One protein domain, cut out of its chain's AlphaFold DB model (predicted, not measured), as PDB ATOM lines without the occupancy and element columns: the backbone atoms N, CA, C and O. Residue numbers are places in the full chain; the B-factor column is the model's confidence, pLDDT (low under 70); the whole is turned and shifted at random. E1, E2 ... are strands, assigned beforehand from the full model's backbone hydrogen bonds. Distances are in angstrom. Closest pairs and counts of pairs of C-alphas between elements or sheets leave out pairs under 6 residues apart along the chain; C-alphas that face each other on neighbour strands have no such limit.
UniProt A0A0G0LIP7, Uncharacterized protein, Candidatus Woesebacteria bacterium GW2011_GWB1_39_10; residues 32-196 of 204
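AT A GLANCE: This is residues 32 to 196 of the 204 residues of an uncharacterized protein of Candidatus Woesebacteria bacterium GW2011_GWB1_39_10 (UniProt A0A0G0LIP7). A strongly twisted sheet of seven strands and a smaller sheet of three, E1, E2 and E5, stand partly face to face as a sandwich, the strands of the one at 29 degrees to those of the other. The hairpin of E6 and E7 turns off from the end of E5, and the small hairpin of E10 and E11 packs on E12 and E14 from the side away from E1. The printed part has 165 residues with no named helix and 14 strands, E1 to E14 in order along the chain, and its class is all strand. The large sheet runs E4, E3, E8, E9, E12, E14, E13 and the small one E1, E2, E5, both antiparallel. The whole is compact, with a radius of gyration of the C-alphas of 15.8 A and spans of 47 by 42 by 29 A.

HOW THE PARTS SIT: Start in the large sheet at E9, residues 133 to 145, whose pairing is staggered. Its residues 133 to 142 pair with E8, residues 119 to 128, in a hairpin; look for N 139 and O 122, 2.9 A apart. Its residues 142 to 145 pair with E12, residues 169 to 174, where N 144 and O 170 are 2.8 A apart. After E8 come E3, residues 67 to 77, with N 73 and O 123 at 2.8 A, and the edge strand E4, residues 83 to 91, with N 88 and O 72 at 2.9 A. After E12 come E14, residues 191 to 195, with N 194 and O 171 at 2.9 A, and the edge strand E13, residues 186 to 188, with N 193 and O 186 at 2.9 A. In the small sheet, E2, residues 54 to 60, is the inner strand between E1, residues 36 to 42, with N 40 and O 56 at 2.9 A, and E5, residues 97 to 102, with N 57 and O 99 at 2.7 A. Between the sheets, the closest C-alphas of E1 and E14 are those of Ile 40 and Phe 194, 5.3 A apart; those of E4 and E5 are Val 86 and Leu 101, 7.2 A. E5 runs on into E6, residues 104 to 107, at 85 degrees, and E7, residues 110 to 113, makes a hairpin with E6, N 105 and O 112 at 2.8 A. E10, residues 149 to 151, and E11, residues 158 to 160, form a hairpin with N 150 and O 159 at 2.8 A; the closest C-alphas of E10 and E12 are those of Thr 151 and Thr 172, 6.2 A apart.

IN THESE COORDINATES: Find C-alpha 36 at (90.573, 105.224, 150.803), where E1 begins its 18.6 A. E9 runs 36.1 A from C-alpha 133 at (96.617, 88.197, 145.073); E8 spans 30.3 A, E3 30.1 A and E4 26.8 A. E14 ends at C-alpha 195, at (94.201, 113.605, 164.841).

THE WHOLE: The C-alphas farthest apart, those of Asn 130 and Lys 163, are 51.0 A apart. The printed part has no cut; the links E1 to E2 and E12 to E13 are long. No printed residue is under 70 in pLDDT.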
ATOM      1  N   SER A  32      91.268 103.262 139.305       95.81
ATOM      2  CA  SER A  32      89.803 103.118 139.312       95.81
ATOM      3  C   SER A  32      89.265 102.187 140.409       95.81
ATOM      4  O   SER A  32      88.057 102.148 140.652       95.81
ATOM      5  N   GLN A  33      90.145 101.423 141.057       96.69
ATOM      6  CA  GLN A  33      89.827 100.482 142.127       96.69
ATOM      7  C   GLN A  33      90.405 100.907 143.478       96.69
ATOM      8  O   GLN A  33      90.187 100.199 144.463       96.69
ATOM      9  N   TRP A  34      91.129 102.030 143.548       97.12
ATOM     10  CA  TRP A  34      91.721 102.498 144.795       97.12
ATOM     11  C   TRP A  34      90.640 102.728 145.865       97.12
ATOM     12  O   TRP A  34      89.679 103.458 145.616       97.12
ATOM     13  N   PRO A  35      90.769 102.110 147.051       97.62
ATOM     14  CA  PRO A  35      90.005 102.499 148.224       97.62
ATOM     15  C   PRO A  35      90.614 103.751 148.871       97.62
ATOM     16  O   PRO A  35      91.720 104.166 148.526       97.62
ATOM     17  N   ALA A  36      89.927 104.314 149.862       98.25
ATOM     18  CA  ALA A  36      90.573 105.224 150.803       98.25
ATOM     19  C   ALA A  36      91.295 104.393 151.874       98.25
ATOM     20  O   ALA A  36      90.667 103.525 152.481       98.25
ATOM     21  N   VAL A  37      92.586 104.640 152.109       98.31
ATOM     22  CA  VAL A  37      93.404 103.923 153.109       98.31
ATOM     23  C   VAL A  37      93.988 104.929 154.084       98.31
ATOM     24  O   VAL A  37      94.639 105.877 153.653       98.31
ATOM     25  N   PHE A  38      93.763 104.746 155.383       98.56
ATOM     26  CA  PHE A  38      94.261 105.693 156.375       98.56
ATOM     27  C   PHE A  38      94.438 105.086 157.767       98.56
ATOM     28  O   PHE A  38      93.887 104.034 158.098       98.56
ATOM     29  N   LEU A  39      95.241 105.778 158.573       98.56
ATOM     30  CA  LEU A  39      95.541 105.471 159.964       98.56
ATOM     31  C   LEU A  39      95.152 106.688 160.802       98.56
ATOM     32  O   LEU A  39      95.567 107.805 160.497       98.56
ATOM     33  N   ILE A  40      94.379 106.470 161.858       97.88
ATOM     34  CA  ILE A  40      94.034 107.509 162.829       97.88
ATOM     35  C   ILE A  40      94.740 107.166 164.140       97.88
ATOM     36  O   ILE A  40      94.492 106.086 164.677       97.88
ATOM     37  N   PRO A  41      95.612 108.035 164.676       97.44
ATOM     38  CA  PRO A  41      96.127 107.869 166.025       97.44
ATOM     39  C   PRO A  41      94.986 107.703 167.018       97.44
ATOM     40  O   PRO A  41      93.951 108.343 166.908       97.44
ATOM     41  N   THR A  42      95.153 106.828 167.987       94.94
ATOM     42  CA  THR A  42      94.120 106.562 168.985       94.94
ATOM     43  C   THR A  42      94.800 106.145 170.276       94.94
ATOM     44  O   THR A  42      96.028 106.053 170.356       94.94
ATOM     45  N   ASN A  43      94.005 105.889 171.302       90.69
ATOM     46  CA  ASN A  43      94.499 105.353 172.554       90.69
ATOM     47  C   ASN A  43      93.692 104.132 172.987       90.69
ATOM     48  O   ASN A  43      92.658 103.771 172.408       90.69
ATOM     49  N   ASN A  44      94.203 103.444 174.000       86.75
ATOM     50  CA  ASN A  44      93.464 102.414 174.700       86.75
ATOM     51  C   ASN A  44      93.114 102.959 176.089       86.75
ATOM     52  O   ASN A  44      93.979 102.945 176.964       86.75
ATOM     53  N   PRO A  45      91.871 103.418 176.326       84.25
ATOM     54  CA  PRO A  45      91.505 104.059 177.589       84.25
ATOM     55  C   PRO A  45      91.610 103.111 178.792       84.25
ATOM     56  O   PRO A  45      91.659 103.563 179.930       84.25
ATOM     57  N   SER A  46      91.674 101.798 178.551       82.38
ATOM     58  CA  SER A  46      91.871 100.785 179.589       82.38
ATOM     59  C   SER A  46      93.339 100.620 180.006       82.38
ATOM     60  O   SER A  46      93.619  99.840 180.914       82.38
ATOM     61  N   VAL A  47      94.285 101.303 179.345       80.62
ATOM     62  CA  VAL A  47      95.729 101.162 179.581       80.62
ATOM     63  C   VAL A  47      96.399 102.535 179.630       80.62
ATOM     64  O   VAL A  47      96.346 103.313 178.676       80.62
ATOM     65  N   ASN A  48      97.073 102.820 180.745       81.94
ATOM     66  CA  ASN A  48      97.819 104.064 180.929       81.94
ATOM     67  C   ASN A  48      98.993 104.172 179.946       81.94
ATOM     68  O   ASN A  48      99.663 103.180 179.664       81.94
ATOM     69  N   GLY A  49      99.275 105.395 179.488       82.81
ATOM     70  CA  GLY A  49     100.403 105.678 178.596       82.81
ATOM     71  C   GLY A  49     100.234 105.110 177.188       82.81
ATOM     72  O   GLY A  49     101.225 104.833 176.532       82.81
ATOM     73  N   SER A  50      98.994 104.885 176.747       89.25
ATOM     74  CA  SER A  50      98.688 104.318 175.431       89.25
ATOM     75  C   SER A  50      98.595 105.359 174.310       89.25
ATOM     76  O   SER A  50      98.503 104.984 173.140       89.25
ATOM     77  N   ASP A  51      98.616 106.651 174.639       89.44
ATOM     78  CA  ASP A  51      98.570 107.727 173.649       89.44
ATOM     79  C   ASP A  51      99.783 107.643 172.710       89.44
ATOM     80  O   ASP A  51     100.910 107.430 173.150       89.44
ATOM     81  N   GLY A  52      99.545 107.767 171.403       90.88
ATOM     82  CA  GLY A  52     100.601 107.670 170.390       90.88
ATOM     83  C   GLY A  52     101.081 106.248 170.081       90.88
ATOM     84  O   GLY A  52     101.922 106.076 169.205       90.88
ATOM     85  N   HIS A  53     100.533 105.221 170.737       95.56
ATOM     86  CA  HIS A  53     100.943 103.823 170.543       95.56
ATOM     87  C   HIS A  53      99.882 102.942 169.887       95.56
ATOM     88  O   HIS A  53     100.091 101.740 169.710       95.56
ATOM     89  N   TRP A  54      98.747 103.521 169.510       96.31
ATOM     90  CA  TRP A  54      97.690 102.817 168.803       96.31
ATOM     91  C   TRP A  54      97.265 103.582 167.562       96.31
ATOM     92  O   TRP A  54      97.188 104.811 167.571       96.31
ATOM     93  N   LEU A  55      96.938 102.834 166.513       98.00
ATOM     94  CA  LEU A  55      96.406 103.362 165.264       98.00
ATOM     95  C   LEU A  55      95.114 102.621 164.915       98.00
ATOM     96  O   LEU A  55      95.111 101.393 164.805       98.00
ATOM     97  N   ASP A  56      94.026 103.350 164.695       97.62
ATOM     98  CA  ASP A  56      92.848 102.815 164.022       97.62
ATOM     99  C   ASP A  56      93.132 102.801 162.516       97.62
ATOM    100  O   ASP A  56      93.149 103.831 161.840       97.62
ATOM    101  N   PHE A  57      93.400 101.611 161.991       98.56
ATOM    102  CA  PHE A  57      93.553 101.343 160.572       98.56
ATOM    103  C   PHE A  57      92.192 101.177 159.918       98.56
ATOM    104  O   PHE A  57      91.423 100.278 160.278       98.56
ATOM    105  N   LYS A  58      91.917 102.021 158.923       98.44
ATOM    106  CA  LYS A  58      90.670 101.991 158.169       98.44
ATOM    107  C   LYS A  58      90.920 101.911 156.671       98.44
ATOM    108  O   LYS A  58      91.829 102.536 156.123       98.44
ATOM    109  N   VAL A  59      90.056 101.149 156.012       98.50
ATOM    110  CA  VAL A  59      89.925 101.130 154.555       98.50
ATOM    111  C   VAL A  59      88.466 101.382 154.228       98.50
ATOM    112  O   VAL A  59      87.609 100.663 154.735       98.50
ATOM    113  N   GLN A  60      88.177 102.388 153.408       98.38
ATOM    114  CA  GLN A  60      86.814 102.724 152.994       98.38
ATOM    115  C   GLN A  60      86.642 102.605 151.483       98.38
ATOM    116  O   GLN A  60      87.609 102.700 150.722       98.38
ATOM    117  N   LYS A  61      85.387 102.478 151.041       97.25
ATOM    118  CA  LYS A  61      85.008 102.538 149.616       97.25
ATOM    119  C   LYS A  61      85.677 101.437 148.782       97.25
ATOM    120  O   LYS A  61      85.906 101.619 147.587       97.25
ATOM    121  N   ILE A  62      85.945 100.274 149.382       97.81
ATOM    122  CA  ILE A  62      86.559  99.129 148.697       97.81
ATOM    123  C   ILE A  62      85.744  98.792 147.444       97.81
ATOM    124  O   ILE A  62      84.516  98.643 147.480       97.81
ATOM    125  N   ASN A  63      86.443  98.711 146.313       95.81
ATOM    126  CA  ASN A  63      85.871  98.438 144.998       95.81
ATOM    127  C   ASN A  63      86.762  97.491 144.179       95.81
ATOM    128  O   ASN A  63      86.954  97.685 142.982       95.81
ATOM    129  N   VAL A  64      87.355  96.491 144.833       96.06
ATOM    130  CA  VAL A  64      88.271  95.543 144.184       96.06
ATOM    131  C   VAL A  64      87.493  94.301 143.748       96.06
ATOM    132  O   VAL A  64      87.062  93.518 144.602       96.06
ATOM    133  N   PRO A  65      87.277  94.080 142.438       94.31
ATOM    134  CA  PRO A  65      86.477  92.958 141.970       94.31
ATOM    135  C   PRO A  65      87.090  91.620 142.379       94.31
ATOM    136  O   PRO A  65      88.301  91.425 142.298       94.31
ATOM    137  N   LYS A  66      86.232  90.660 142.747       94.25
ATOM    138  CA  LYS A  66      86.606  89.291 143.151       94.25
ATOM    139  C   LYS A  66      87.422  89.195 144.446       94.25
ATOM    140  O   LYS A  66      87.758  88.076 144.830       94.25
ATOM    141  N   ALA A  67      87.735  90.308 145.111       97.00
ATOM    142  CA  ALA A  67      88.381  90.276 146.414       97.00
ATOM    143  C   ALA A  67      87.400  89.755 147.475       97.00
ATOM    144  O   ALA A  67      86.272  90.230 147.574       97.00
ATOM    145  N   VAL A  68      87.838  88.775 148.263       98.00
ATOM    146  CA  VAL A  68      87.077  88.208 149.392       98.00
ATOM    147  C   VAL A  68      87.824  88.352 150.715       98.00
ATOM    148  O   VAL A  68      87.234  88.205 151.785       98.00
ATOM    149  N   SER A  69      89.124  88.638 150.660       98.12
ATOM    150  CA  SER A  69      89.941  88.956 151.822       98.12
ATOM    151  C   SER A  69      90.972  90.031 151.488       98.12
ATOM    152  O   SER A  69      91.248  90.326 150.322       98.12
ATOM    153  N   MET A  70      91.521  90.626 152.537       98.19
ATOM    154  CA  MET A  70      92.600  91.596 152.480       98.19
ATOM    155  C   MET A  70      93.612  91.253 153.568       98.19
ATOM    156  O   MET A  70      93.250  91.174 154.743       98.19
ATOM    157  N   ASP A  71      94.861  91.058 153.172       98.25
ATOM    158  CA  ASP A  71      95.986  91.068 154.099       98.25
ATOM    159  C   ASP A  71      96.455  92.505 154.285       98.25
ATOM    160  O   ASP A  71      96.410  93.305 153.347       98.25
ATOM    161  N   TYR A  72      96.920  92.828 155.481       98.50
ATOM    162  CA  TYR A  72      97.594  94.084 155.759       98.50
ATOM    163  C   TYR A  72      98.905  93.827 156.492       98.50
ATOM    164  O   TYR A  72      99.051  92.849 157.227       98.50
ATOM    165  N   LEU A  73      99.855  94.729 156.289       98.56
ATOM    166  CA  LEU A  73     101.111  94.772 157.010       98.56
ATOM    167  C   LEU A  73     101.467  96.235 157.258       98.56
ATOM    168  O   LEU A  73     101.754  96.978 156.319       98.56
ATOM    169  N   LEU A  74     101.449  96.622 158.529       98.62
ATOM    170  CA  LEU A  74     102.077  97.853 158.985       98.62
ATOM    171  C   LEU A  74     103.538  97.548 159.298       98.62
ATOM    172  O   LEU A  74     103.810  96.628 160.064       98.62
ATOM    173  N   VAL A  75     104.454  98.323 158.739       98.38
ATOM    174  CA  VAL A  75     105.881  98.280 159.059       98.38
ATOM    175  C   VAL A  75     106.295  99.641 159.581       98.38
ATOM    176  O   VAL A  75     105.913 100.639 158.983       98.38
ATOM    177  N   TYR A  76     107.075  99.698 160.656       97.69
ATOM    178  CA  TYR A  76     107.575 100.962 161.197       97.69
ATOM    179  C   TYR A  76     108.959 100.810 161.822       97.69
ATOM    180  O   TYR A  76     109.363  99.710 162.212       97.69
ATOM    181  N   SER A  77     109.666 101.933 161.907       93.69
ATOM    182  CA  SER A  77     110.988 102.023 162.530       93.69
ATOM    183  C   SER A  77     110.865 102.388 164.008       93.69
ATOM    184  O   SER A  77     109.959 103.127 164.398       93.69
ATOM    185  N   THR A  78     111.786 101.886 164.825       93.50
ATOM    186  CA  THR A  78     111.869 102.170 166.264       93.50
ATOM    187  C   THR A  78     113.155 102.922 166.604       93.50
ATOM    188  O   THR A  78     114.139 102.875 165.864       93.50
ATOM    189  N   SER A  79     113.181 103.625 167.742       89.38
ATOM    190  CA  SER A  79     114.333 104.455 168.145       89.38
ATOM    191  C   SER A  79     115.639 103.684 168.370       89.38
ATOM    192  O   SER A  79     116.711 104.278 168.383       89.38
ATOM    193  N   ASP A  80     115.563 102.373 168.594       86.25
ATOM    194  CA  ASP A  80     116.717 101.480 168.741       86.25
ATOM    195  C   ASP A  80     117.284 100.992 167.391       86.25
ATOM    196  O   ASP A  80     118.203 100.175 167.365       86.25
ATOM    197  N   GLY A  81     116.755 101.502 166.272       77.44
ATOM    198  CA  GLY A  81     117.163 101.129 164.917       77.44
ATOM    199  C   GLY A  81     116.535  99.826 164.418       77.44
ATOM    200  O   GLY A  81     116.892  99.358 163.337       77.44
ATOM    201  N   GLY A  82     115.617  99.233 165.188       88.81
ATOM    202  CA  GLY A  82     114.827  98.083 164.770       88.81
ATOM    203  C   GLY A  82     113.708  98.442 163.788       88.81
ATOM    204  O   GLY A  82     113.293  99.593 163.655       88.81
ATOM    205  N   GLN A  83     113.193  97.413 163.114       94.38
ATOM    206  CA  GLN A  83     111.973  97.485 162.318       94.38
ATOM    207  C   GLN A  83     110.964  96.492 162.889       94.38
ATOM    208  O   GLN A  83     111.298  95.333 163.145       94.38
ATOM    209  N   GLN A  84     109.732  96.944 163.077       96.69
ATOM    210  CA  GLN A  84     108.634  96.135 163.596       96.69
ATOM    211  C   GLN A  84     107.548  95.965 162.540       96.69
ATOM    212  O   GLN A  84     107.454  96.742 161.586       96.69
ATOM    213  N   GLY A  85     106.739  94.920 162.703       96.94
ATOM    214  CA  GLY A  85     105.686  94.559 161.765       96.94
ATOM    215  C   GLY A  85     104.404  94.140 162.474       96.94
ATOM    216  O   GLY A  85     104.438  93.300 163.369       96.94
ATOM    217  N   VAL A  86     103.266  94.673 162.025       97.81
ATOM    218  CA  VAL A  86     101.927  94.265 162.474       97.81
ATOM    219  C   VAL A  86     101.175  93.668 161.281       97.81
ATOM    220  O   VAL A  86     100.522  94.407 160.533       97.81
ATOM    221  N   PRO A  87     101.296  92.349 161.045       98.06
ATOM    222  CA  PRO A  87     100.550  91.668 159.999       98.06
ATOM    223  C   PRO A  87      99.120  91.354 160.450       98.06
ATOM    224  O   PRO A  87      98.842  91.153 161.633       98.06
ATOM    225  N   GLY A  88      98.215  91.207 159.491       98.06
ATOM    226  CA  GLY A  88      96.921  90.594 159.740       98.06
ATOM    227  C   GLY A  88      96.140  90.309 158.468       98.06
ATOM    228  O   GLY A  88      96.494  90.752 157.380       98.06
ATOM    229  N   THR A  89      95.046  89.568 158.628       98.06
ATOM    230  CA  THR A  89      94.158  89.172 157.531       98.06
ATOM    231  C   THR A  89      92.714  89.461 157.902       98.06
ATOM    232  O   THR A  89      92.271  89.247 159.034       98.06
ATOM    233  N   ILE A  90      91.951  89.946 156.927       97.81
ATOM    234  CA  ILE A  90      90.565  90.371 157.092       97.81
ATOM    235  C   ILE A  90      89.722  89.712 156.009       97.81
ATOM    236  O   ILE A  90      90.019  89.832 154.824       97.81
ATOM    237  N   LYS A  91      88.643  89.029 156.404       97.75
ATOM    238  CA  LYS A  91      87.596  88.614 155.463       97.75
ATOM    239  C   LYS A  91      86.756  89.835 155.099       97.75
ATOM    240  O   LYS A  91      86.302  90.549 155.991       97.75
ATOM    241  N   LEU A  92      86.551  90.065 153.808       97.50
ATOM    242  CA  LEU A  92      85.764  91.185 153.309       97.50
ATOM    243  C   LEU A  92      84.287  90.799 153.296       97.50
ATOM    244  O   LEU A  92      83.860  89.947 152.521       97.50
ATOM    245  N   THR A  93      83.513  91.426 154.175       93.81
ATOM    246  CA  THR A  93      82.051  91.268 154.262       93.81
ATOM    247  C   THR A  93      81.297  92.529 153.839       93.81
ATOM    248  O   THR A  93      80.071  92.532 153.802       93.81
ATOM    249  N   GLY A  94      82.020  93.600 153.516       94.50
ATOM    250  CA  GLY A  94      81.481  94.901 153.150       94.50
ATOM    251  C   GLY A  94      82.522  95.745 152.423       94.50
ATOM    252  O   GLY A  94      83.565  95.241 152.001       94.50
ATOM    253  N   ARG A  95      82.220  97.036 152.261       95.31
ATOM    254  CA  ARG A  95      83.090  97.984 151.546       95.31
ATOM    255  C   ARG A  95      84.050  98.743 152.451       95.31
ATOM    256  O   ARG A  95      84.946  99.400 151.931       95.31
ATOM    257  N   ASP A  96      83.874  98.607 153.760       97.69
ATOM    258  CA  ASP A  96      84.664  99.300 154.761       97.69
ATOM    259  C   ASP A  96      85.215  98.300 155.777       97.69
ATOM    260  O   ASP A  96      84.591  97.281 156.094       97.69
ATOM    261  N   VAL A  97      86.411  98.590 156.269       97.38
ATOM    262  CA  VAL A  97      87.170  97.754 157.190       97.38
ATOM    263  C   VAL A  97      87.802  98.640 158.250       97.38
ATOM    264  O   VAL A  97      88.301  99.719 157.945       97.38
ATOM    265  N   GLU A  98      87.828  98.139 159.482       97.19
ATOM    266  CA  GLU A  98      88.459  98.800 160.617       97.19
ATOM    267  C   GLU A  98      89.215  97.791 161.484       97.19
ATOM    268  O   GLU A  98      88.707  96.701 161.780       97.19
ATOM    269  N   ARG A  99      90.438  98.137 161.887       97.44
ATOM    270  CA  ARG A  99      91.258  97.387 162.843       97.44
ATOM    271  C   ARG A  99      92.023  98.339 163.737       97.44
ATOM    272  O   ARG A  99      92.514  99.359 163.279       97.44
ATOM    273  N   LYS A 100      92.200  97.936 164.988       96.12
ATOM    274  CA  LYS A 100      93.052  98.638 165.936       96.12
ATOM    275  C   LYS A 100      94.431  97.987 165.945       96.12
ATOM    276  O   LYS A 100      94.529  96.777 166.148       96.12
ATOM    277  N   LEU A 101      95.472  98.767 165.677       97.06
ATOM    278  CA  LEU A 101      96.856  98.310 165.565       97.06
ATOM    279  C   LEU A 101      97.678  98.861 166.726       97.06
ATOM    280  O   LEU A 101      97.574 100.042 167.050       97.06
ATOM    281  N   LEU A 102      98.487  98.000 167.334       96.56
ATOM    282  CA  LEU A 102      99.398  98.340 168.421       96.56
ATOM    283  C   LEU A 102     100.802  98.587 167.859       96.56
ATOM    284  O   LEU A 102     101.343  97.726 167.170       96.56
ATOM    285  N   LEU A 103     101.399  99.728 168.199       96.75
ATOM    286  CA  LEU A 103     102.816 100.026 167.980       96.75
ATOM    287  C   LEU A 103     103.623  99.483 169.166       96.75
ATOM    288  O   LEU A 103     103.972 100.199 170.109       96.75
ATOM    289  N   GLY A 104     103.812  98.168 169.171       94.75
ATOM    290  CA  GLY A 104     104.390  97.444 170.289       94.75
ATOM    291  C   GLY A 104     104.006  95.973 170.296       94.75
ATOM    292  O   GLY A 104     103.645  95.378 169.284       94.75
ATOM    293  N   SER A 105     104.052  95.382 171.484       92.56
ATOM    294  CA  SER A 105     103.685  93.988 171.713       92.56
ATOM    295  C   SER A 105     102.724  93.854 172.883       92.56
ATOM    296  O   SER A 105     102.884  94.525 173.907       92.56
ATOM    297  N   GLU A 106     101.784  92.925 172.765       92.44
ATOM    298  CA  GLU A 106     100.918  92.493 173.856       92.44
ATOM    299  C   GLU A 106     101.212  91.028 174.197       92.44
ATOM    300  O   GLU A 106     101.264  90.172 173.314       92.44
ATOM    301  N   SER A 107     101.383  90.722 175.483       90.62
ATOM    302  CA  SER A 107     101.450  89.344 175.973       90.62
ATOM    303  C   SER A 107     100.641  89.203 177.253       90.62
ATOM    304  O   SER A 107     100.924  89.859 178.255       90.62
ATOM    305  N   SER A 108      99.630  88.333 177.228       89.12
ATOM    306  CA  SER A 108      98.758  88.058 178.381       89.12
ATOM    307  C   SER A 108      98.144  89.331 178.993       89.12
ATOM    308  O   SER A 108      98.143  89.500 180.213       89.12
ATOM    309  N   GLY A 109      97.689  90.263 178.145       85.94
ATOM    310  CA  GLY A 109      97.115  91.549 178.563       85.94
ATOM    311  C   GLY A 109      98.128  92.582 179.071       85.94
ATOM    312  O   GLY A 109      97.731  93.653 179.528       85.94
ATOM    313  N   LYS A 110      99.435  92.290 179.018       88.31
ATOM    314  CA  LYS A 110     100.499  93.258 179.313       88.31
ATOM    315  C   LYS A 110     100.989  93.893 178.023       88.31
ATOM    316  O   LYS A 110     101.399  93.184 177.104       88.31
ATOM    317  N   PHE A 111     100.994  95.219 177.998       92.25
ATOM    318  CA  PHE A 111     101.411  96.011 176.849       92.25
ATOM    319  C   PHE A 111     102.835  96.519 177.039       92.25
ATOM    320  O   PHE A 111     103.183  97.060 178.088       92.25
ATOM    321  N   ARG A 112     103.651  96.351 176.001       92.38
ATOM    322  CA  ARG A 112     104.944  97.012 175.846       92.38
ATOM    323  C   ARG A 112     104.863  97.852 174.584       92.38
ATOM    324  O   ARG A 112     104.606  97.302 173.515       92.38
ATOM    325  N   TYR A 113     105.087  99.146 174.724       94.00
ATOM    326  CA  TYR A 113     105.060 100.082 173.612       94.00
ATOM    327  C   TYR A 113     106.457 100.290 173.045       94.00
ATOM    328  O   TYR A 113     107.436 100.318 173.796       94.00
ATOM    329  N   ASP A 114     106.543 100.409 171.724       94.44
ATOM    330  CA  ASP A 114     107.795 100.749 171.064       94.44
ATOM    331  C   ASP A 114     108.005 102.268 171.079       94.44
ATOM    332  O   ASP A 114     107.067 103.051 170.909       94.44
ATOM    333  N   ALA A 115     109.248 102.685 171.313       92.50
ATOM    334  CA  ALA A 115     109.625 104.090 171.418       92.50
ATOM    335  C   ALA A 115     110.091 104.661 170.069       92.50
ATOM    336  O   ALA A 115     110.636 103.944 169.227       92.50
ATOM    337  N   GLY A 116     109.897 105.974 169.894       93.50
ATOM    338  CA  GLY A 116     110.370 106.733 168.731       93.50
ATOM    339  C   GLY A 116     109.766 106.302 167.398       93.50
ATOM    340  O   GLY A 116     110.437 106.376 166.374       93.50
ATOM    341  N   VAL A 117     108.522 105.819 167.407       96.50
ATOM    342  CA  VAL A 117     107.804 105.518 166.169       96.50
ATOM    343  C   VAL A 117     107.344 106.828 165.543       96.50
ATOM    344  O   VAL A 117     106.399 107.451 166.018       96.50
ATOM    345  N   GLU A 118     108.014 107.239 164.472       96.25
ATOM    346  CA  GLU A 118     107.681 108.463 163.734       96.25
ATOM    347  C   GLU A 118     107.112 108.144 162.356       96.25
ATOM    348  O   GLU A 118     106.202 108.811 161.884       96.25
ATOM    349  N   ASN A 119     107.600 107.106 161.686       96.50
ATOM    350  CA  ASN A 119     107.181 106.796 160.328       96.50
ATOM    351  C   ASN A 119     107.134 105.297 160.054       96.50
ATOM    352  O   ASN A 119     107.658 104.465 160.803       96.50
ATOM    353  N   GLY A 120     106.480 104.968 158.950       97.69
ATOM    354  CA  GLY A 120     106.404 103.613 158.450       97.69
ATOM    355  C   GLY A 120     105.518 103.508 157.221       97.69
ATOM    356  O   GLY A 120     105.060 104.512 156.678       97.69
ATOM    357  N   THR A 121     105.239 102.276 156.818       98.62
ATOM    358  CA  THR A 121     104.476 101.951 155.614       98.62
ATOM    359  C   THR A 121     103.319 101.028 155.972       98.62
ATOM    360  O   THR A 121     103.503  99.980 156.592       98.62
ATOM    361  N   MET A 122     102.113 101.387 155.536       98.62
ATOM    362  CA  MET A 122     100.949 100.506 155.522       98.62
ATOM    363  C   MET A 122     100.814  99.882 154.139       98.62
ATOM    364  O   MET A 122     100.638 100.584 153.146       98.62
ATOM    365  N   THR A 123     100.859  98.556 154.077       98.50
ATOM    366  CA  THR A 123     100.618  97.789 152.854       98.50
ATOM    367  C   THR A 123      99.352  96.963 152.991       98.50
ATOM    368  O   THR A 123      99.188  96.248 153.974       98.50
ATOM    369  N   ILE A 124      98.490  97.003 151.976       98.31
ATOM    370  CA  ILE A 124      97.310  96.145 151.856       98.31
ATOM    371  C   ILE A 124      97.395  95.296 150.592       98.31
ATOM    372  O   ILE A 124      97.787  95.783 149.533       98.31
ATOM    373  N   THR A 125      97.011  94.026 150.691       98.12
ATOM    374  CA  THR A 125      96.965  93.082 149.567       98.12
ATOM    375  C   THR A 125      95.598  92.417 149.517       98.12
ATOM    376  O   THR A 125      95.223  91.670 150.418       98.12
ATOM    377  N   PHE A 126      94.844  92.666 148.453       97.88
ATOM    378  CA  PHE A 126      93.552  92.030 148.220       97.88
ATOM    379  C   PHE A 126      93.738  90.633 147.633       97.88
ATOM    380  O   PHE A 126      94.553  90.437 146.728       97.88
ATOM    381  N   ARG A 127      92.943  89.665 148.098       97.31
ATOM    382  CA  ARG A 127      92.967  88.276 147.620       97.31
ATOM    383  C   ARG A 127      91.586  87.785 147.216       97.31
ATOM    384  O   ARG A 127      90.573  88.169 147.801       97.31
ATOM    385  N   ASN A 128      91.547  86.920 146.206       96.44
ATOM    386  CA  ASN A 128      90.317  86.269 145.755       96.44
ATOM    387  C   ASN A 128      89.999  84.980 146.532       96.44
ATOM    388  O   ASN A 128      90.755  84.562 147.406       96.44
ATOM    389  N   GLY A 129      88.881  84.329 146.188       96.06
ATOM    390  CA  GLY A 129      88.422  83.082 146.820       96.06
ATOM    391  C   GLY A 129      89.396  81.902 146.762       96.06
ATOM    392  O   GLY A 129      89.277  80.991 147.572       96.06
ATOM    393  N   ASN A 130      90.384  81.940 145.865       94.69
ATOM    394  CA  ASN A 130      91.424  80.916 145.749       94.69
ATOM    395  C   ASN A 130      92.706  81.299 146.508       94.69
ATOM    396  O   ASN A 130      93.721  80.625 146.372       94.69
ATOM    397  N   GLY A 131      92.701  82.416 147.243       92.69
ATOM    398  CA  GLY A 131      93.870  82.944 147.945       92.69
ATOM    399  C   GLY A 131      94.875  83.680 147.054       92.69
ATOM    400  O   GLY A 131      95.878  84.169 147.565       92.69
ATOM    401  N   LYS A 132      94.623  83.816 145.744       94.25
ATOM    402  CA  LYS A 132      95.522  84.537 144.829       94.25
ATOM    403  C   LYS A 132      95.413  86.048 145.032       94.25
ATOM    404  O   LYS A 132      94.298  86.569 145.157       94.25
ATOM    405  N   SER A 133      96.551  86.738 144.995       95.50
ATOM    406  CA  SER A 133      96.617  88.197 145.073       95.50
ATOM    407  C   SER A 133      95.971  88.833 143.835       95.50
ATOM    408  O   SER A 133      96.257  88.448 142.699       95.50
ATOM    409  N   VAL A 134      95.063  89.790 144.037       95.19
ATOM    410  CA  VAL A 134      94.361  90.510 142.954       95.19
ATOM    411  C   VAL A 134      94.712  91.992 142.880       95.19
ATOM    412  O   VAL A 134      94.330  92.655 141.921       95.19
ATOM    413  N   GLY A 135      95.458  92.504 143.856       95.38
ATOM    414  CA  GLY A 135      95.986  93.861 143.839       95.38
ATOM    415  C   GLY A 135      96.635  94.229 145.167       95.38
ATOM    416  O   GLY A 135      96.227  93.723 146.215       95.38
ATOM    417  N   LYS A 136      97.623  95.121 145.122       96.38
ATOM    418  CA  LYS A 136      98.304  95.672 146.299       96.38
ATOM    419  C   LYS A 136      98.318  97.196 146.258       96.38
ATOM    420  O   LYS A 136      98.376  97.774 145.175       96.38
ATOM    421  N   LEU A 137      98.310  97.816 147.436       96.88
ATOM    422  CA  LEU A 137      98.635  99.227 147.642       96.88
ATOM    423  C   LEU A 137      99.536  99.388 148.862       96.88
ATOM    424  O   LEU A 137      99.390  98.652 149.838       96.88
ATOM    425  N   SER A 138     100.424 100.377 148.812       97.56
ATOM    426  CA  SER A 138     101.307 100.746 149.919       97.56
ATOM    427  C   SER A 138     101.320 102.263 150.081       97.56
ATOM    428  O   SER A 138     101.415 102.983 149.091       97.56
ATOM    429  N   THR A 139     101.204 102.746 151.313       97.94
ATOM    430  CA  THR A 139     101.245 104.176 151.643       97.94
ATOM    431  C   THR A 139     102.078 104.396 152.897       97.94
ATOM    432  O   THR A 139     101.983 103.621 153.852       97.94
ATOM    433  N   ASP A 140     102.896 105.441 152.885       98.44
ATOM    434  CA  ASP A 140     103.712 105.825 154.029       98.44
ATOM    435  C   ASP A 140     102.930 106.742 154.966       98.44
ATOM    436  O   ASP A 140     102.126 107.571 154.533       98.44
ATOM    437  N   PHE A 141     103.187 106.616 156.262       98.56
ATOM    438  CA  PHE A 141     102.599 107.463 157.289       98.56
ATOM    439  C   PHE A 141     103.682 108.165 158.100       98.56
ATOM    440  O   PHE A 141     104.757 107.614 158.332       98.56
ATOM    441  N   HIS A 142     103.364 109.376 158.555       98.56
ATOM    442  CA  HIS A 142     104.194 110.152 159.468       98.56
ATOM    443  C   HIS A 142     103.387 110.501 160.722       98.56
ATOM    444  O   HIS A 142     102.502 111.361 160.675       98.56
ATOM    445  N   LEU A 143     103.681 109.804 161.820       98.50
ATOM    446  CA  LEU A 143     103.166 110.033 163.164       98.50
ATOM    447  C   LEU A 143     103.954 111.161 163.842       98.50
ATOM    448  O   LEU A 143     105.165 111.076 164.014       98.50
ATOM    449  N   GLN A 144     103.257 112.229 164.215       97.69
ATOM    450  CA  GLN A 144     103.837 113.482 164.695       97.69
ATOM    451  C   GLN A 144     103.076 113.972 165.928       97.69
ATOM    452  O   GLN A 144     101.868 113.776 166.049       97.69
ATOM    453  N   SER A 145     103.770 114.633 166.849       97.12
ATOM    454  CA  SER A 145     103.170 115.294 168.013       97.12
ATOM    455  C   SER A 145     104.039 116.474 168.441       97.12
ATOM    456  O   SER A 145     105.172 116.604 167.979       97.12
ATOM    457  N   GLU A 146     103.501 117.357 169.286       96.25
ATOM    458  CA  GLU A 146     104.241 118.493 169.869       96.25
ATOM    459  C   GLU A 146     104.938 119.410 168.833       96.25
ATOM    460  O   GLU A 146     105.943 120.060 169.117       96.25
ATOM    461  N   THR A 147     104.376 119.502 167.624       97.62
ATOM    462  CA  THR A 147     104.862 120.329 166.509       97.62
ATOM    463  C   THR A 147     103.703 121.073 165.850       97.62
ATOM    464  O   THR A 147     102.546 120.676 165.980       97.62
ATOM    465  N   THR A 148     103.998 122.161 165.137       97.88
ATOM    466  CA  THR A 148     103.027 122.832 164.259       97.88
ATOM    467  C   THR A 148     103.092 122.340 162.822       97.88
ATOM    468  O   THR A 148     102.098 122.437 162.115       97.88
ATOM    469  N   ALA A 149     104.241 121.845 162.363       98.00
ATOM    470  CA  ALA A 149     104.416 121.399 160.985       98.00
ATOM    471  C   ALA A 149     104.107 119.904 160.886       98.00
ATOM    472  O   ALA A 149     104.863 119.090 161.411       98.00
ATOM    473  N   LEU A 150     103.004 119.565 160.220       98.38
ATOM    474  CA  LEU A 150     102.590 118.195 159.937       98.38
ATOM    475  C   LEU A 150     102.936 117.859 158.488       98.38
ATOM    476  O   LEU A 150     102.317 118.386 157.563       98.38
ATOM    477  N   THR A 151     103.940 117.015 158.277       98.38
ATOM    478  CA  THR A 151     104.483 116.724 156.940       98.38
ATOM    479  C   THR A 151     104.235 115.284 156.519       98.38
ATOM    480  O   THR A 151     104.151 114.390 157.362       98.38
ATOM    481  N   SER A 152     104.128 115.036 155.213       98.38
ATOM    482  CA  SER A 152     104.212 113.678 154.669       98.38
ATOM    483  C   SER A 152     105.662 113.192 154.625       98.38
ATOM    484  O   SER A 152     106.588 113.992 154.493       98.38
ATOM    485  N   VAL A 153     105.861 111.870 154.679       97.81
ATOM    486  CA  VAL A 153     107.199 111.245 154.609       97.81
ATOM    487  C   VAL A 153     107.940 111.623 153.321       97.81
ATOM    488  O   VAL A 153     109.142 111.869 153.341       97.81
ATOM    489  N   ASP A 154     107.222 111.728 152.202       96.94
ATOM    490  CA  ASP A 154     107.793 112.092 150.901       96.94
ATOM    491  C   ASP A 154     108.062 113.599 150.725       96.94
ATOM    492  O   ASP A 154     108.513 114.022 149.659       96.94
ATOM    493  N   GLY A 155     107.761 114.419 151.739       97.00
ATOM    494  CA  GLY A 155     107.984 115.866 151.734       97.00
ATOM    495  C   GLY A 155     107.099 116.661 150.769       97.00
ATOM    496  O   GLY A 155     107.321 117.857 150.591       97.00
ATOM    497  N   LYS A 156     106.103 116.035 150.129       97.62
ATOM    498  CA  LYS A 156     105.231 116.699 149.141       97.62
ATOM    499  C   LYS A 156     104.025 117.398 149.755       97.62
ATOM    500  O   LYS A 156     103.372 118.189 149.077       97.62
ATOM    501  N   PHE A 157     103.720 117.105 151.012       98.12
ATOM    502  CA  PHE A 157     102.605 117.689 151.731       98.12
ATOM    503  C   PHE A 157     103.063 118.260 153.069       98.12
ATOM    504  O   PHE A 157     103.869 117.665 153.787       98.12
ATOM    505  N   THR A 158     102.536 119.429 153.414       98.12
ATOM    506  CA  THR A 158     102.711 120.051 154.724       98.12
ATOM    507  C   THR A 158     101.425 120.767 155.097       98.12
ATOM    508  O   THR A 158     100.882 121.510 154.286       98.12
ATOM    509  N   TYR A 159     100.977 120.559 156.329       97.88
ATOM    510  CA  TYR A 159      99.921 121.327 156.968       97.88
ATOM    511  C   TYR A 159     100.481 121.961 158.238       97.88
ATOM    512  O   TYR A 159     101.037 121.275 159.095       97.88
ATOM    513  N   THR A 160     100.368 123.277 158.351       98.19
ATOM    514  CA  THR A 160     100.889 124.049 159.476       98.19
ATOM    515  C   THR A 160      99.749 124.412 160.410       98.19
ATOM    516  O   THR A 160      98.927 125.263 160.080       98.19
ATOM    517  N   LEU A 161      99.714 123.787 161.585       97.94
ATOM    518  CA  LEU A 161      98.801 124.139 162.667       97.94
ATOM    519  C   LEU A 161      99.053 125.574 163.139       97.94
ATOM    520  O   LEU A 161     100.202 126.005 163.252       97.94
ATOM    521  N   ASP A 162      97.988 126.281 163.515       97.56
ATOM    522  CA  ASP A 162      98.098 127.641 164.065       97.56
ATOM    523  C   ASP A 162      98.879 127.679 165.394       97.56
ATOM    524  O   ASP A 162      99.457 128.703 165.767       97.56
ATOM    525  N   LYS A 163      98.880 126.565 166.135       96.94
ATOM    526  CA  LYS A 163      99.592 126.387 167.406       96.94
ATOM    527  C   LYS A 163      99.891 124.915 167.665       96.94
ATOM    528  O   LYS A 163      99.228 124.037 167.122       96.94
ATOM    529  N   ILE A 164     100.842 124.655 168.559       97.19
ATOM    530  CA  ILE A 164     101.109 123.303 169.061       97.19
ATOM    531  C   ILE A 164      99.899 122.818 169.868       97.19
ATOM    532  O   ILE A 164      99.463 123.490 170.812       97.19
ATOM    533  N   THR A 165      99.390 121.636 169.527       95.56
ATOM    534  CA  THR A 165      98.324 120.961 170.272       95.56
ATOM    535  C   THR A 165      98.925 119.890 171.179       95.56
ATOM    536  O   THR A 165      99.253 118.796 170.730       95.56
ATOM    537  N   LYS A 166      99.068 120.212 172.470       94.12
ATOM    538  CA  LYS A 166      99.684 119.316 173.459       94.12
ATOM    539  C   LYS A 166      98.898 118.021 173.641       94.12
ATOM    540  O   LYS A 166      97.678 118.068 173.803       94.12
ATOM    541  N   GLY A 167      99.607 116.896 173.695       92.69
ATOM    542  CA  GLY A 167      99.030 115.570 173.934       92.69
ATOM    543  C   GLY A 167      98.169 115.039 172.785       92.69
ATOM    544  O   GLY A 167      97.454 114.058 172.973       92.69
ATOM    545  N   VAL A 168      98.210 115.681 171.613       96.25
ATOM    546  CA  VAL A 168      97.525 115.207 170.409       96.25
ATOM    547  C   VAL A 168      98.555 114.692 169.419       96.25
ATOM    548  O   VAL A 168      99.550 115.354 169.117       96.25
ATOM    549  N   PHE A 169      98.289 113.493 168.918       97.69
ATOM    550  CA  PHE A 169      99.084 112.845 167.893       97.69
ATOM    551  C   PHE A 169      98.390 112.989 166.549       97.69
ATOM    552  O   PHE A 169      97.165 112.893 166.452       97.69
ATOM    553  N   PHE A 170      99.188 113.180 165.510       98.38
ATOM    554  CA  PHE A 170      98.729 113.363 164.149       98.38
ATOM    555  C   PHE A 170      99.385 112.338 163.238       98.38
ATOM    556  O   PHE A 170     100.590 112.125 163.323       98.38
ATOM    557  N   VAL A 171      98.615 111.742 162.333       98.62
ATOM    558  CA  VAL A 171      99.160 111.028 161.177       98.62
ATOM    559  C   VAL A 171      98.928 111.861 159.934       98.62
ATOM    560  O   VAL A 171      97.804 112.279 159.663       98.62
ATOM    561  N   THR A 172      99.994 112.047 159.165       98.69
ATOM    562  CA  THR A 172      99.944 112.618 157.820       98.69
ATOM    563  C   THR A 172     100.316 111.537 156.813       98.69
ATOM    564  O   THR A 172     101.370 110.915 156.949       98.69
ATOM    565  N   MET A 173      99.461 111.292 155.817       98.62
ATOM    566  CA  MET A 173      99.691 110.235 154.824       98.62
ATOM    567  C   MET A 173      98.901 110.431 153.521       98.62
ATOM    568  O   MET A 173      97.821 111.029 153.549       98.62
ATOM    569  N   PRO A 174      99.375 109.887 152.383       98.19
ATOM    570  CA  PRO A 174      98.539 109.663 151.209       98.19
ATOM    571  C   PRO A 174      97.394 108.695 151.520       98.19
ATOM    572  O   PRO A 174      97.580 107.675 152.184       98.19
ATOM    573  N   THR A 175      96.214 108.990 150.979       96.94
ATOM    574  CA  THR A 175      94.984 108.210 151.231       96.94
ATOM    575  C   THR A 175      94.419 107.534 149.985       96.94
ATOM    576  O   THR A 175      93.453 106.781 150.089       96.94
ATOM    577  N   PHE A 176      95.040 107.771 148.821       94.69
ATOM    578  CA  PHE A 176      94.592 107.409 147.467       94.69
ATOM    579  C   PHE A 176      93.272 108.069 147.052       94.69
ATOM    580  O   PHE A 176      93.250 108.891 146.136       94.69
ATOM    581  N   VAL A 177      92.180 107.737 147.737       96.44
ATOM    582  CA  VAL A 177      90.857 108.349 147.580       96.44
ATOM    583  C   VAL A 177      90.521 109.128 148.844       96.44
ATOM    584  O   VAL A 177      90.901 108.734 149.941       96.44
ATOM    585  N   GLN A 178      89.772 110.222 148.695       97.31
ATOM    586  CA  GLN A 178      89.294 111.011 149.826       97.31
ATOM    587  C   GLN A 178      88.506 110.131 150.820       97.31
ATOM    588  O   GLN A 178      87.480 109.546 150.431       97.31
ATOM    589  N   PRO A 179      88.938 110.042 152.093       97.12
ATOM    590  CA  PRO A 179      88.147 109.429 153.158       97.12
ATOM    591  C   PRO A 179      86.839 110.187 153.385       97.12
ATOM    592  O   PRO A 179      86.641 111.289 152.873       97.12
ATOM    593  N   ASP A 180      85.923 109.623 154.160       96.06
ATOM    594  CA  ASP A 180      84.732 110.379 154.552       96.06
ATOM    595  C   ASP A 180      85.113 111.611 155.382       96.06
ATOM    596  O   ASP A 180      86.042 111.575 156.189       96.06
ATOM    597  N   SER A 181      84.394 112.719 155.189       92.25
ATOM    598  CA  SER A 181      84.786 114.032 155.719       92.25
ATOM    599  C   SER A 181      84.833 114.119 157.244       92.25
ATOM    600  O   SER A 181      85.421 115.048 157.779       92.25
ATOM    601  N   SER A 182      84.215 113.172 157.950       91.56
ATOM    602  CA  SER A 182      84.281 113.065 159.409       91.56
ATOM    603  C   SER A 182      85.558 112.394 159.920       91.56
ATOM    604  O   SER A 182      85.756 112.343 161.128       91.56
ATOM    605  N   MET A 183      86.373 111.810 159.038       93.00
ATOM    606  CA  MET A 183      87.527 110.995 159.433       93.00
ATOM    607  C   MET A 183      88.817 111.802 159.547       93.00
ATOM    608  O   MET A 183      89.713 111.383 160.268       93.00
ATOM    609  N   TYR A 184      88.931 112.931 158.844       94.69
ATOM    610  CA  TYR A 184      90.164 113.712 158.767       94.69
ATOM    611  C   TYR A 184      90.007 115.104 159.381       94.69
ATOM    612  O   TYR A 184      88.937 115.706 159.368       94.69
ATOM    613  N   THR A 185      91.123 115.650 159.854       92.94
ATOM    614  CA  THR A 185      91.256 117.060 160.226       92.94
ATOM    615  C   THR A 185      91.321 117.944 158.982       92.94
ATOM    616  O   THR A 185      90.632 118.956 158.895       92.94
ATOM    617  N   THR A 186      92.128 117.546 157.999       94.94
ATOM    618  CA  THR A 186      92.182 118.169 156.674       94.94
ATOM    619  C   THR A 186      92.499 117.114 155.620       94.94
ATOM    620  O   THR A 186      93.138 116.100 155.918       94.94
ATOM    621  N   TRP A 187      92.034 117.345 154.395       96.12
ATOM    622  CA  TRP A 187      92.369 116.529 153.238       96.12
ATOM    623  C   TRP A 187      92.559 117.425 152.023       96.12
ATOM    624  O   TRP A 187      91.656 118.179 151.651       96.12
ATOM    625  N   SER A 188      93.724 117.345 151.393       95.12
ATOM    626  CA  SER A 188      93.998 118.049 150.143       95.12
ATOM    627  C   SER A 188      95.119 117.361 149.372       95.12
ATOM    628  O   SER A 188      95.973 116.678 149.936       95.12
ATOM    629  N   ASN A 189      95.082 117.487 148.043       93.12
ATOM    630  CA  ASN A 189      96.071 116.902 147.130       93.12
ATOM    631  C   ASN A 189      96.308 115.386 147.322       93.12
ATOM    632  O   ASN A 189      97.395 114.893 147.046       93.12
ATOM    633  N   GLY A 190      95.301 114.638 147.795       95.75
ATOM    634  CA  GLY A 190      95.403 113.193 148.052       95.75
ATOM    635  C   GLY A 190      95.963 112.808 149.428       95.75
ATOM    636  O   GLY A 190      95.971 111.619 149.762       95.75
ATOM    637  N   TYR A 191      96.372 113.781 150.244       98.00
ATOM    638  CA  TYR A 191      96.893 113.578 151.594       98.00
ATOM    639  C   TYR A 191      95.825 113.889 152.636       98.00
ATOM    640  O   TYR A 191      95.066 114.846 152.493       98.00
ATOM    641  N   GLY A 192      95.780 113.077 153.689       97.69
ATOM    642  CA  GLY A 192      94.958 113.313 154.869       97.69
ATOM    643  C   GLY A 192      95.820 113.577 156.100       97.69
ATOM    644  O   GLY A 192      96.889 112.980 156.252       97.69
ATOM    645  N   VAL A 193      95.319 114.447 156.976       98.25
ATOM    646  CA  VAL A 193      95.808 114.624 158.349       98.25
ATOM    647  C   VAL A 193      94.748 114.096 159.307       98.25
ATOM    648  O   VAL A 193      93.587 114.500 159.227       98.25
ATOM    649  N   PHE A 194      95.149 113.222 160.223       98.00
ATOM    650  CA  PHE A 194      94.269 112.516 161.153       98.00
ATOM    651  C   PHE A 194      94.736 112.749 162.587       98.00
ATOM    652  O   PHE A 194      95.895 112.477 162.885       98.00
ATOM    653  N   ALA A 195      93.859 113.239 163.464       97.25
ATOM    654  CA  ALA A 195      94.201 113.605 164.841       97.25
ATOM    655  C   ALA A 195      93.663 112.600 165.869       97.25
ATOM    656  O   ALA A 195      92.542 112.105 165.730       97.25
ATOM    657  N   SER A 196      94.425 112.363 166.943       96.44
ATOM    658  CA  SER A 196      94.076 111.399 167.996       96.44
ATOM    659  C   SER A 196      92.832 111.741 168.804       96.44
ATOM    660  O   SER A 196      92.227 110.867 169.417       96.44
TER     661      SER A 196